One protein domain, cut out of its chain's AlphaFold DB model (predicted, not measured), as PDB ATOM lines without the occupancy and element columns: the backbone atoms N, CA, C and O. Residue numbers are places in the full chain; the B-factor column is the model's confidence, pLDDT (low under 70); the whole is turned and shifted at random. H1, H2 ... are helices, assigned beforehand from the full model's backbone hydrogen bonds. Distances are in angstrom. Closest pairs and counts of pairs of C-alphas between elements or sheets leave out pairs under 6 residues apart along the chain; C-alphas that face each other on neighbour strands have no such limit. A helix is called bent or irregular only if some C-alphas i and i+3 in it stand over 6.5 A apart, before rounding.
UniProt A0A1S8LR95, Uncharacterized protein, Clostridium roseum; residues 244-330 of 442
ATOM      1  N   ASN A 244       1.392 -93.080 -79.234       69.50
ATOM      2  CA  ASN A 244       0.403 -93.281 -80.299       69.50
ATOM      3  C   ASN A 244       0.579 -94.604 -81.079       69.50
ATOM      4  O   ASN A 244      -0.221 -94.914 -81.962       69.50
ATOM      5  N   PHE A 245       1.644 -95.370 -80.816       80.56
ATOM      6  CA  PHE A 245       1.980 -96.572 -81.591       80.56
ATOM      7  C   PHE A 245       1.370 -97.846 -80.995       80.56
ATOM      8  O   PHE A 245       0.624 -98.544 -81.683       80.56
ATOM      9  N   PHE A 246       1.597 -98.117 -79.703       83.62
ATOM     10  CA  PHE A 246       1.035 -99.302 -79.043       83.62
ATOM     11  C   PHE A 246      -0.500 -99.259 -78.964       83.62
ATOM     12  O   PHE A 246      -1.151-100.290 -79.122       83.62
ATOM     13  N   VAL A 247      -1.091 -98.065 -78.835       84.88
ATOM     14  CA  VAL A 247      -2.550 -97.863 -78.892       84.88
ATOM     15  C   VAL A 247      -3.123 -98.342 -80.231       84.88
ATOM     16  O   VAL A 247      -4.117 -99.062 -80.245       84.88
ATOM     17  N   LYS A 248      -2.455 -98.066 -81.362       87.50
ATOM     18  CA  LYS A 248      -2.883 -98.551 -82.691       87.50
ATOM     19  C   LYS A 248      -2.791-100.073 -82.831       87.50
ATOM     20  O   LYS A 248      -3.617-100.656 -83.531       87.50
ATOM     21  N   ILE A 249      -1.819-100.712 -82.175       86.38
ATOM     22  CA  ILE A 249      -1.717-102.181 -82.110       86.38
ATOM     23  C   ILE A 249      -2.912-102.743 -81.325       86.38
ATOM     24  O   ILE A 249      -3.605-103.639 -81.811       86.38
ATOM     25  N   LEU A 250      -3.183-102.187 -80.140       87.12
ATOM     26  CA  LEU A 250      -4.295-102.597 -79.282       87.12
ATOM     27  C   LEU A 250      -5.653-102.391 -79.961       87.12
ATOM     28  O   LEU A 250      -6.482-103.294 -79.932       87.12
ATOM     29  N   ASP A 251      -5.882-101.252 -80.612       88.12
ATOM     30  CA  ASP A 251      -7.144-100.961 -81.301       88.12
ATOM     31  C   ASP A 251      -7.379-101.890 -82.499       88.12
ATOM     32  O   ASP A 251      -8.498-102.378 -82.687       88.12
ATOM     33  N   TYR A 252      -6.328-102.220 -83.260       88.38
ATOM     34  CA  TYR A 252      -6.419-103.228 -84.319       88.38
ATOM     35  C   TYR A 252      -6.773-104.612 -83.760       88.38
ATOM     36  O   TYR A 252      -7.681-105.282 -84.260       88.38
ATOM     37  N   TYR A 253      -6.108-105.015 -82.673       87.69
ATOM     38  CA  TYR A 253      -6.387-106.272 -81.988       87.69
ATOM     39  C   TYR A 253      -7.824-106.339 -81.439       87.69
ATOM     40  O   TYR A 253      -8.517-107.324 -81.691       87.69
ATOM     41  N   LYS A 254      -8.316-105.293 -80.758       86.62
ATOM     42  CA  LYS A 254      -9.705-105.201 -80.256       86.62
ATOM     43  C   LYS A 254     -10.725-105.381 -81.375       86.62
ATOM     44  O   LYS A 254     -11.686-106.134 -81.208       86.62
ATOM     45  N   LEU A 255     -10.505-104.708 -82.509       86.44
ATOM     46  CA  LEU A 255     -11.387-104.749 -83.674       86.44
ATOM     47  C   LEU A 255     -11.479-106.165 -84.259       86.44
ATOM     48  O   LEU A 255     -12.580-106.619 -84.563       86.44
ATOM     49  N   LYS A 256     -10.351-106.884 -84.351       84.75
ATOM     50  CA  LYS A 256     -10.287-108.282 -84.821       84.75
ATOM     51  C   LYS A 256     -10.824-109.293 -83.802       84.75
ATOM     52  O   LYS A 256     -11.520-110.233 -84.173       84.75
ATOM     53  N   ALA A 257     -10.541-109.095 -82.516       82.50
ATOM     54  CA  ALA A 257     -10.972-109.983 -81.437       82.50
ATOM     55  C   ALA A 257     -12.450-109.799 -81.036       82.50
ATOM     56  O   ALA A 257     -13.016-110.663 -80.363       82.50
ATOM     57  N   HIS A 258     -13.066-108.673 -81.416       79.81
ATOM     58  CA  HIS A 258     -14.324-108.165 -80.859       79.81
ATOM     59  C   HIS A 258     -14.288-108.060 -79.319       79.81
ATOM     60  O   HIS A 258     -15.242-108.422 -78.627       79.81
ATOM     61  N   VAL A 259     -13.163-107.581 -78.779       76.94
ATOM     62  CA  VAL A 259     -12.920-107.427 -77.335       76.94
ATOM     63  C   VAL A 259     -13.004-105.952 -76.946       76.94
ATOM     64  O   VAL A 259     -12.392-105.100 -77.581       76.94
ATOM     65  N   ILE A 260     -13.761-105.661 -75.884       64.25
ATOM     66  CA  ILE A 260     -14.030-104.293 -75.399       64.25
ATOM     67  C   ILE A 260     -13.077-103.888 -74.256       64.25
ATOM     68  O   ILE A 260     -12.834-102.705 -74.047       64.25
ATOM     69  N   ILE A 261     -12.532-104.859 -73.514       66.25
ATOM     70  CA  ILE A 261     -11.725-104.633 -72.306       66.25
ATOM     71  C   ILE A 261     -10.297-105.127 -72.547       66.25
ATOM     72  O   ILE A 261     -10.092-106.301 -72.857       66.25
ATOM     73  N   GLU A 262      -9.321-104.239 -72.378       70.19
ATOM     74  CA  GLU A 262      -7.896-104.571 -72.435       70.19
ATOM     75  C   GLU A 262      -7.466-105.392 -71.213       70.19
ATOM     76  O   GLU A 262      -7.891-105.128 -70.085       70.19
ATOM     77  N   LYS A 263      -6.578-106.367 -71.420       80.06
ATOM     78  CA  LYS A 263      -5.853-107.016 -70.323       80.06
ATOM     79  C   LYS A 263      -4.529-106.290 -70.089       80.06
ATOM     80  O   LYS A 263      -3.874-105.965 -71.079       80.06
ATOM     81  N   PRO A 264      -4.070-106.129 -68.833       80.69
ATOM     82  CA  PRO A 264      -2.762-105.539 -68.544       80.69
ATOM     83  C   PRO A 264      -1.616-106.200 -69.327       80.69
ATOM     84  O   PRO A 264      -0.791-105.503 -69.906       80.69
ATOM     85  N   ASP A 265      -1.630-107.533 -69.435       82.50
ATOM     86  CA  ASP A 265      -0.634-108.310 -70.186       82.50
ATOM     87  C   ASP A 265      -0.589-107.947 -71.682       82.50
ATOM     88  O   ASP A 265       0.485-107.901 -72.279       82.50
ATOM     89  N   ASP A 266      -1.749-107.669 -72.292       85.56
ATOM     90  CA  ASP A 266      -1.844-107.300 -73.708       85.56
ATOM     91  C   ASP A 266      -1.307-105.873 -73.933       85.56
ATOM     92  O   ASP A 266      -0.660-105.614 -74.949       85.56
ATOM     93  N   VAL A 267      -1.512-104.960 -72.972       84.94
ATOM     94  CA  VAL A 267      -0.964-103.589 -73.003       84.94
ATOM     95  C   VAL A 267       0.559-103.603 -72.890       84.94
ATOM     96  O   VAL A 267       1.233-102.955 -73.691       84.94
ATOM     97  N   VAL A 268       1.108-104.378 -71.948       87.19
ATOM     98  CA  VAL A 268       2.564-104.540 -71.777       87.19
ATOM     99  C   VAL A 268       3.199-105.126 -73.041       87.19
ATOM    100  O   VAL A 268       4.214-104.615 -73.508       87.19
ATOM    101  N   LEU A 269       2.578-106.143 -73.646       86.69
ATOM    102  CA  LEU A 269       3.065-106.732 -74.894       86.69
ATOM    103  C   LEU A 269       3.012-105.742 -76.070       86.69
ATOM    104  O   LEU A 269       3.963-105.658 -76.844       86.69
ATOM    105  N   ALA A 270       1.938-104.957 -76.203       85.75
ATOM    106  CA  ALA A 270       1.842-103.944 -77.254       85.75
ATOM    107  C   ALA A 270       2.905-102.840 -77.091       85.75
ATOM    108  O   ALA A 270       3.465-102.377 -78.086       85.75
ATOM    109  N   GLN A 271       3.213-102.441 -75.851       86.94
ATOM    110  CA  GLN A 271       4.315-101.523 -75.549       86.94
ATOM    111  C   GLN A 271       5.674-102.139 -75.896       86.94
ATOM    112  O   GLN A 271       6.486-101.479 -76.541       86.94
ATOM    113  N   GLN A 272       5.903-103.411 -75.557       87.19
ATOM    114  CA  GLN A 272       7.137-104.110 -75.912       87.19
ATOM    115  C   GLN A 272       7.349-104.141 -77.439       87.19
ATOM    116  O   GLN A 272       8.389-103.688 -77.918       87.19
ATOM    117  N   LEU A 273       6.340-104.569 -78.208       85.88
ATOM    118  CA  LEU A 273       6.401-104.596 -79.678       85.88
ATOM    119  C   LEU A 273       6.645-103.202 -80.288       85.88
ATOM    120  O   LEU A 273       7.311-103.089 -81.316       85.88
ATOM    121  N   ALA A 274       6.148-102.136 -79.645       85.38
ATOM    122  CA  ALA A 274       6.427-100.757 -80.041       85.38
ATOM    123  C   ALA A 274       7.889-100.346 -79.775       85.38
ATOM    124  O   ALA A 274       8.500 -99.687 -80.614       85.38
ATOM    125  N   THR A 275       8.472-100.749 -78.638       84.31
ATOM    126  CA  THR A 275       9.875-100.433 -78.296       84.31
ATOM    127  C   THR A 275      10.907-101.176 -79.144       84.31
ATOM    128  O   THR A 275      12.029-100.706 -79.295       84.31
ATOM    129  N   GLU A 276      10.537-102.314 -79.733       81.19
ATOM    130  CA  GLU A 276      11.431-103.160 -80.533       81.19
ATOM    131  C   GLU A 276      11.579-102.700 -81.999       81.19
ATOM    132  O   GLU A 276      12.261-103.357 -82.786       81.19
ATOM    133  N   GLY A 277      10.952-101.581 -82.382       75.81
ATOM    134  CA  GLY A 277      11.093-100.981 -83.715       75.81
ATOM    135  C   GLY A 277      10.400-101.748 -84.847       75.81
ATOM    136  O   GLY A 277      10.716-101.536 -86.017       75.81
ATOM    137  N   ILE A 278       9.462-102.642 -84.523       84.88
ATOM    138  CA  ILE A 278       8.706-103.419 -85.511       84.88
ATOM    139  C   ILE A 278       7.688-102.502 -86.205       84.88
ATOM    140  O   ILE A 278       6.991-101.723 -85.553       84.88
ATOM    141  N   THR A 279       7.571-102.588 -87.533       87.12
ATOM    142  CA  THR A 279       6.618-101.766 -88.292       87.12
ATOM    143  C   THR A 279       5.170-102.153 -87.977       87.12
ATOM    144  O   THR A 279       4.832-103.328 -87.818       87.12
ATOM    145  N   LEU A 280       4.279-101.155 -87.911       86.44
ATOM    146  CA  LEU A 280       2.877-101.368 -87.533       86.44
ATOM    147  C   LEU A 280       2.170-102.360 -88.469       86.44
ATOM    148  O   LEU A 280       1.313-103.124 -88.027       86.44
ATOM    149  N   ASP A 281       2.526-102.363 -89.751       86.12
ATOM    150  CA  ASP A 281       1.884-103.217 -90.746       86.12
ATOM    151  C   ASP A 281       2.342-104.680 -90.645       86.12
ATOM    152  O   ASP A 281       1.511-105.574 -90.804       86.12
ATOM    153  N   LEU A 282       3.596-104.951 -90.255       87.25
ATOM    154  CA  LEU A 282       4.045-106.316 -89.956       87.25
ATOM    155  C   LEU A 282       3.350-106.879 -88.708       87.25
ATOM    156  O   LEU A 282       2.938-108.039 -88.700       87.25
ATOM    157  N   ILE A 283       3.125-106.041 -87.688       88.19
ATOM    158  CA  ILE A 283       2.358-106.429 -86.494       88.19
ATOM    159  C   ILE A 283       0.903-106.759 -86.864       88.19
ATOM    160  O   ILE A 283       0.385-107.787 -86.426       88.19
ATOM    161  N   LYS A 284       0.247-105.945 -87.706       90.31
ATOM    162  CA  LYS A 284      -1.110-106.239 -88.209       90.31
ATOM    163  C   LYS A 284      -1.160-107.566 -88.968       90.31
ATOM    164  O   LYS A 284      -2.016-108.387 -88.656       90.31
ATOM    165  N   MET A 285      -0.226-107.801 -89.897       88.00
ATOM    166  CA  MET A 285      -0.149-109.061 -90.652       88.00
ATOM    167  C   MET A 285       0.029-110.277 -89.731       88.00
ATOM    168  O   MET A 285      -0.632-111.293 -89.931       88.00
ATOM    169  N   GLY A 286       0.866-110.179 -88.692       89.25
ATOM    170  CA  GLY A 286       1.048-111.267 -87.725       89.25
ATOM    171  C   GLY A 286      -0.200-111.525 -86.874       89.25
ATOM    172  O   GLY A 286      -0.551-112.677 -86.626       89.25
ATOM    173  N   ILE A 287      -0.927-110.469 -86.491       90.06
ATOM    174  CA  ILE A 287      -2.246-110.597 -85.851       90.06
ATOM    175  C   ILE A 287      -3.229-111.299 -86.798       90.06
ATOM    176  O   ILE A 287      -3.876-112.257 -86.384       90.06
ATOM    177  N   ASP A 288      -3.321-110.882 -88.061       91.00
ATOM    178  CA  ASP A 288      -4.249-111.475 -89.031       91.00
ATOM    179  C   ASP A 288      -3.977-112.965 -89.267       91.00
ATOM    180  O   ASP A 288      -4.894-113.777 -89.134       91.00
ATOM    181  N   LEU A 289      -2.714-113.343 -89.486       89.94
ATOM    182  CA  LEU A 289      -2.305-114.745 -89.625       89.94
ATOM    183  C   LEU A 289      -2.648-115.583 -88.387       89.94
ATOM    184  O   LEU A 289      -3.044-116.743 -88.526       89.94
ATOM    185  N   ALA A 290      -2.545-115.011 -87.183       89.19
ATOM    186  CA  ALA A 290      -2.937-115.690 -85.952       89.19
ATOM    187  C   ALA A 290      -4.450-115.967 -85.902       89.19
ATOM    188  O   ALA A 290      -4.857-117.045 -85.468       89.19
ATOM    189  N   PHE A 291      -5.282-115.024 -86.367       88.50
ATOM    190  CA  PHE A 291      -6.737-115.199 -86.461       88.50
ATOM    191  C   PHE A 291      -7.143-116.188 -87.564       88.50
ATOM    192  O   PHE A 291      -8.020-117.017 -87.325       88.50
ATOM    193  N   GLU A 292      -6.493-116.160 -88.728       89.31
ATOM    194  CA  GLU A 292      -6.733-117.112 -89.827       89.31
ATOM    195  C   GLU A 292      -6.299-118.545 -89.469       89.31
ATOM    196  O   GLU A 292      -6.979-119.515 -89.806       89.31
ATOM    197  N   SER A 293      -5.194-118.688 -88.734       86.62
ATOM    198  CA  SER A 293      -4.645-119.987 -88.317       86.62
ATOM    199  C   SER A 293      -5.362-120.608 -87.109       86.62
ATOM    200  O   SER A 293      -5.088-121.758 -86.748       86.62
ATOM    201  N   PHE A 294      -6.265-119.872 -86.453       89.06
ATOM    202  CA  PHE A 294      -6.899-120.302 -85.209       89.06
ATOM    203  C   PHE A 294      -7.942-121.406 -85.431       89.06
ATOM    204  O   PHE A 294      -8.992-121.199 -86.036       89.06
ATOM    205  N   LYS A 295      -7.681-122.589 -84.862       85.00
ATOM    206  CA  LYS A 295      -8.587-123.746 -84.906       85.00
ATOM    207  C   LYS A 295      -9.260-123.943 -83.537       85.00
ATOM    208  O   LYS A 295      -8.598-124.454 -82.629       85.00
ATOM    209  N   PRO A 296     -10.538-123.551 -83.360       84.81
ATOM    210  CA  PRO A 296     -11.262-123.756 -82.104       84.81
ATOM    211  C   PRO A 296     -11.421-125.254 -81.810       84.81
ATOM    212  O   PRO A 296     -11.718-126.032 -82.716       84.81
ATOM    213  N   LYS A 297     -11.245-125.667 -80.548       82.31
ATOM    214  CA  LYS A 297     -11.468-127.061 -80.120       82.31
ATOM    215  C   LYS A 297     -12.910-127.287 -79.671       82.31
ATOM    216  O   LYS A 297     -13.434-128.384 -79.842       82.31
ATOM    217  N   TYR A 298     -13.549-126.247 -79.140       85.44
ATOM    218  CA  TYR A 298     -14.931-126.256 -78.675       85.44
ATOM    219  C   TYR A 298     -15.733-125.085 -79.258       85.44
ATOM    220  O   TYR A 298     -15.195-124.041 -79.636       85.44
ATOM    221  N   GLN A 299     -17.055-125.249 -79.322       71.25
ATOM    222  CA  GLN A 299     -17.961-124.223 -79.830       71.25
ATOM    223  C   GLN A 299     -17.942-122.988 -78.911       71.25
ATOM    224  O   GLN A 299     -18.416-123.039 -77.779       71.25
ATOM    225  N   GLY A 300     -17.401-121.871 -79.408       75.00
ATOM    226  CA  GLY A 300     -17.231-120.626 -78.643       75.00
ATOM    227  C   GLY A 300     -15.784-120.299 -78.247       75.00
ATOM    228  O   GLY A 300     -15.542-119.220 -77.692       75.00
ATOM    229  N   ASP A 301     -14.823-121.170 -78.569       82.50
ATOM    230  CA  ASP A 301     -13.399-120.829 -78.522       82.50
ATOM    231  C   ASP A 301     -13.100-119.669 -79.485       82.50
ATOM    232  O   ASP A 301     -13.529-119.656 -80.640       82.50
ATOM    233  N   LYS A 302     -12.351-118.680 -78.992       83.88
ATOM    234  CA  LYS A 302     -11.884-117.494 -79.722       83.88
ATOM    235  C   LYS A 302     -10.530-117.072 -79.156       83.88
ATOM    236  O   LYS A 302     -10.241-117.370 -77.995       83.88
ATOM    237  N   ILE A 303      -9.746-116.316 -79.920       84.31
ATOM    238  CA  ILE A 303      -8.561-115.629 -79.392       84.31
ATOM    239  C   ILE A 303      -9.020-114.576 -78.368       84.31
ATOM    240  O   ILE A 303      -9.908-113.775 -78.652       84.31
ATOM    241  N   ARG A 304      -8.436-114.596 -77.161       81.12
ATOM    242  CA  ARG A 304      -8.801-113.710 -76.031       81.12
ATOM    243  C   ARG A 304      -7.608-112.978 -75.396       81.12
ATOM    244  O   ARG A 304      -7.734-112.492 -74.273       81.12
ATOM    245  N   SER A 305      -6.438-113.001 -76.023       85.56
ATOM    246  CA  SER A 305      -5.260-112.220 -75.629       85.56
ATOM    247  C   SER A 305      -4.368-112.004 -76.851       85.56
ATOM    248  O   SER A 305      -4.244-112.906 -77.685       85.56
ATOM    249  N   LEU A 306      -3.737-110.833 -76.929       85.62
ATOM    250  CA  LEU A 306      -2.733-110.475 -77.932       85.62
ATOM    251  C   LEU A 306      -1.504-111.394 -77.851       85.62
ATOM    252  O   LEU A 306      -0.875-111.667 -78.868       85.62
ATOM    253  N   LYS A 307      -1.218-111.962 -76.672       87.31
ATOM    254  CA  LYS A 307      -0.133-112.934 -76.452       87.31
ATOM    255  C   LYS A 307      -0.214-114.174 -77.347       87.31
ATOM    256  O   LYS A 307       0.809-114.773 -77.653       87.31
ATOM    257  N   PHE A 308      -1.407-114.556 -77.808       87.31
ATOM    258  CA  PHE A 308      -1.545-115.636 -78.792       87.31
ATOM    259  C   PHE A 308      -1.024-115.233 -80.184       87.31
ATOM    260  O   PHE A 308      -0.499-116.068 -80.915       87.31
ATOM    261  N   CYS A 309      -1.145-113.955 -80.546       86.88
ATOM    262  CA  CYS A 309      -0.671-113.411 -81.817       86.88
ATOM    263  C   CYS A 309       0.846-113.155 -81.829       86.88
ATOM    264  O   CYS A 309       1.418-113.028 -82.907       86.88
ATOM    265  N   GLU A 310       1.499-113.092 -80.660       88.31
ATOM    266  CA  GLU A 310       2.924-112.754 -80.537       88.31
ATOM    267  C   GLU A 310       3.813-113.642 -81.418       88.31
ATOM    268  O   GLU A 310       4.591-113.112 -82.205       88.31
ATOM    269  N   GLY A 311       3.660-114.970 -81.341       87.06
ATOM    270  CA  GLY A 311       4.477-115.916 -82.112       87.06
ATOM    271  C   GLY A 311       4.445-115.628 -83.617       87.06
ATOM    272  O   GLY A 311       5.489-115.464 -84.233       87.06
ATOM    273  N   PHE A 312       3.254-115.416 -84.179       90.19
ATOM    274  CA  PHE A 312       3.077-115.098 -85.599       90.19
ATOM    275  C   PHE A 312       3.743-113.770 -86.006       90.19
ATOM    276  O   PHE A 312       4.299-113.666 -87.098       90.19
ATOM    277  N   VAL A 313       3.731-112.756 -85.129       88.94
ATOM    278  CA  VAL A 313       4.452-111.487 -85.354       88.94
ATOM    279  C   VAL A 313       5.973-111.702 -85.315       88.94
ATOM    280  O   VAL A 313       6.694-111.128 -86.132       88.94
ATOM    281  N   ARG A 314       6.476-112.552 -84.405       89.44
ATOM    282  CA  ARG A 314       7.904-112.911 -84.315       89.44
ATOM    283  C   ARG A 314       8.381-113.703 -85.531       89.44
ATOM    284  O   ARG A 314       9.429-113.375 -86.080       89.44
ATOM    285  N   ASP A 315       7.601-114.683 -85.975       87.94
ATOM    286  CA  ASP A 315       7.928-115.546 -87.113       87.94
ATOM    287  C   ASP A 315       7.965-114.747 -88.429       87.94
ATOM    288  O   ASP A 315       8.879-114.917 -89.241       87.94
ATOM    289  N   LEU A 316       7.035-113.797 -88.618       88.12
ATOM    290  CA  LEU A 316       7.093-112.845 -89.734       88.12
ATOM    291  C   LEU A 316       8.360-111.982 -89.697       88.12
ATOM    292  O   LEU A 316       9.013-111.818 -90.727       88.12
ATOM    293  N   LEU A 317       8.716-111.448 -88.525       87.38
ATOM    294  CA  LEU A 317       9.907-110.614 -88.356       87.38
ATOM    295  C   LEU A 317      11.198-111.401 -88.639       87.38
ATOM    296  O   LEU A 317      12.127-110.855 -89.232       87.38
ATOM    297  N   ALA A 318      11.257-112.677 -88.246       85.69
ATOM    298  CA  ALA A 318      12.362-113.570 -88.590       85.69
ATOM    299  C   ALA A 318      12.442-113.794 -90.111       85.69
ATOM    300  O   ALA A 318      13.490-113.556 -90.708       85.69
ATOM    301  N   SER A 319      11.320-114.129 -90.760       83.19
ATOM    302  CA  SER A 319      11.268-114.338 -92.214       83.19
ATOM    303  C   SER A 319      11.612-113.082 -93.028       83.19
ATOM    304  O   SER A 319      12.163-113.184 -94.125       83.19
ATOM    305  N   GLU A 320      11.287-111.881 -92.538       82.31
ATOM    306  CA  GLU A 320      11.683-110.629 -93.194       82.31
ATOM    307  C   GLU A 320      13.182-110.337 -93.028       82.31
ATOM    308  O   GLU A 320      13.837-109.950 -93.998       82.31
ATOM    309  N   LYS A 321      13.756-110.611 -91.848       81.25
ATOM    310  CA  LYS A 321      15.206-110.509 -91.620       81.25
ATOM    311  C   LYS A 321      15.997-111.470 -92.505       81.25
ATOM    312  O   LYS A 321      16.923-111.021 -93.172       81.25
ATOM    313  N   GLU A 322      15.584-112.732 -92.616       75.56
ATOM    314  CA  GLU A 322      16.220-113.711 -93.514       75.56
ATOM    315  C   GLU A 322      16.216-113.248 -94.984       75.56
ATOM    316  O   GLU A 322      17.215-113.389 -95.694       75.56
ATOM    317  N   LYS A 323      15.119-112.631 -95.451       74.62
ATOM    318  CA  LYS A 323      15.039-112.053 -96.808       74.62
ATOM    319  C   LYS A 323      16.004-110.880 -96.985       74.62
ATOM    320  O   LYS A 323      16.658-110.788 -98.025       74.62
ATOM    321  N   LEU A 324      16.100-109.994 -95.992       64.12
ATOM    322  CA  LEU A 324      17.003-108.840 -96.011       64.12
ATOM    323  C   LEU A 324      18.479-109.256 -95.932       64.12
ATOM    324  O   LEU A 324      19.300-108.707 -96.661       64.12
ATOM    325  N   GLU A 325      18.823-110.252 -95.118       62.12
ATOM    326  CA  GLU A 325      20.178-110.811 -95.029       62.12
ATOM    327  C   GLU A 325      20.577-111.516 -96.337       62.12
ATOM    328  O   GLU A 325      21.663-111.268 -96.872       62.12
ATOM    329  N   GLY A 326      19.657-112.282 -96.938       54.69
ATOM    330  CA  GLY A 326      19.836-112.850 -98.276       54.69
ATOM    331  C   GLY A 326      20.082-111.788 -99.358       54.69
ATOM    332  O   GLY A 326      20.959-111.966-100.206       54.69
ATOM    333  N   LEU A 327      19.374-110.654 -99.305       51.28
ATOM    334  CA  LEU A 327      19.557-109.516-100.219       51.28
ATOM    335  C   LEU A 327      20.862-108.740 -99.977       51.28
ATOM    336  O   LEU A 327      21.531-108.364-100.941       51.28
ATOM    337  N   ASN A 328      21.261-108.532 -98.721       48.00
ATOM    338  CA  ASN A 328      22.458-107.763 -98.372       48.00
ATOM    339  C   ASN A 328      23.766-108.455 -98.796       48.00
ATOM    340  O   ASN A 328      24.737-107.765 -99.095       48.00
ATOM    341  N   SER A 329      23.777-109.784 -98.965       51.66
ATOM    342  CA  SER A 329      24.894-110.510 -99.605       51.66
ATOM    343  C   SER A 329      25.178-110.078-101.066       51.66
ATOM    344  O   SER A 329      26.249-110.334-101.632       51.66
ATOM    345  N   SER A 330      24.219-109.405-101.713       48.16
ATOM    346  CA  SER A 330      24.284-109.032-103.129       48.16
ATOM    347  C   SER A 330      24.998-107.698-103.385       48.16
ATOM    348  O   SER A 330      25.762-107.584-104.352       48.16
TER     349      SER A 330
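What this domain is: This is residues 244 to 330 of the 442 residues of an uncharacterized protein of Clostridium roseum (UniProt A0A1S8LR95). What shape do these atoms make? Two helices, H1 and H3, run side by side the same way, and H2 and H4 cross them on one side, H2 over H1 and the first part of H4 over H3. H4 then runs on beyond this small body as an arm, and residues 296 to 301 stick out as a loop. What is it made of, and how large is it? The printed part has 87 residues with four named helices in the order H1, H2, H3, H4 and no named strand, an all-helix class. It is only just compact, close to loose, with a radius of gyration of the C-alphas of 14.2 A, and it is flat, spanning 50 by 31 by 17 A.

Where its parts are: Where does the first helix lie? H1 is residues 244 to 257, 20.2 A from first to last C-alpha, beginning at C-alpha 244 at (0.403, -93.281, -80.299). Which helices follow? H2 is residues 264 to 275, 16.8 A long, and H3 is residues 280 to 292, 18.6 A long. Where is the longest helix? H4, residues 307 to 328, is 31.9 A long and ends at C-alpha 328 at (22.458, -107.763, -98.372). It is irregular, but only just: C-alphas 308 and 311 are 6.9 A apart.

How they stand to each other: What does H1 touch? H1 touches H2 with residues 245 to 250 alone, opposite ways at a steep tilt of 50 degrees; the closest C-alphas, of Phe 246 and Ala 270, are 5.0 A apart. H1 touches H3, the same way at a shallow tilt of 16 degrees, closest at the C-alphas of Tyr 253 and Ile 287, 7.1 A. How does H4 stand to the others? With residues 308 to 317 alone it touches H3, opposite ways at a steep tilt of 56 degrees, closest at the C-alphas of Gly 286 and Val 313, 4.2 A. H4 and H2 only just touch, with 3 pairs of C-alphas within 8 A, the closest those of Asp 266 and Lys 307 at 6.5 A, while H1 and H4 are apart. How are H2 and H3 placed? They are near each other, with 5 pairs of C-alphas within 10 A. What do the helix backbones show? Every O i to N i+4 pair is within hydrogen-bond range in H2 and H3, against 9 of 10 in H1 and 16 of 18 in H4.

The domain as a whole: How far does it reach? The two C-alphas farthest apart, of Gln 299 and Ser 330, are 50.6 A apart. Residues 296 to 301 stand free, as do residues 321 to 330, of which 321 to 328 belong to H4. How are the helices linked? The printed part has no cut; the link from H1 to H2 is short, that from H2 to H3 tight, and that from H3 to H4, residues 293 to 306, long. Where is confidence low? The mean pLDDT of the printed part is 81.9, and residues 244, 260 to 261 and 324 to 330 are under 70.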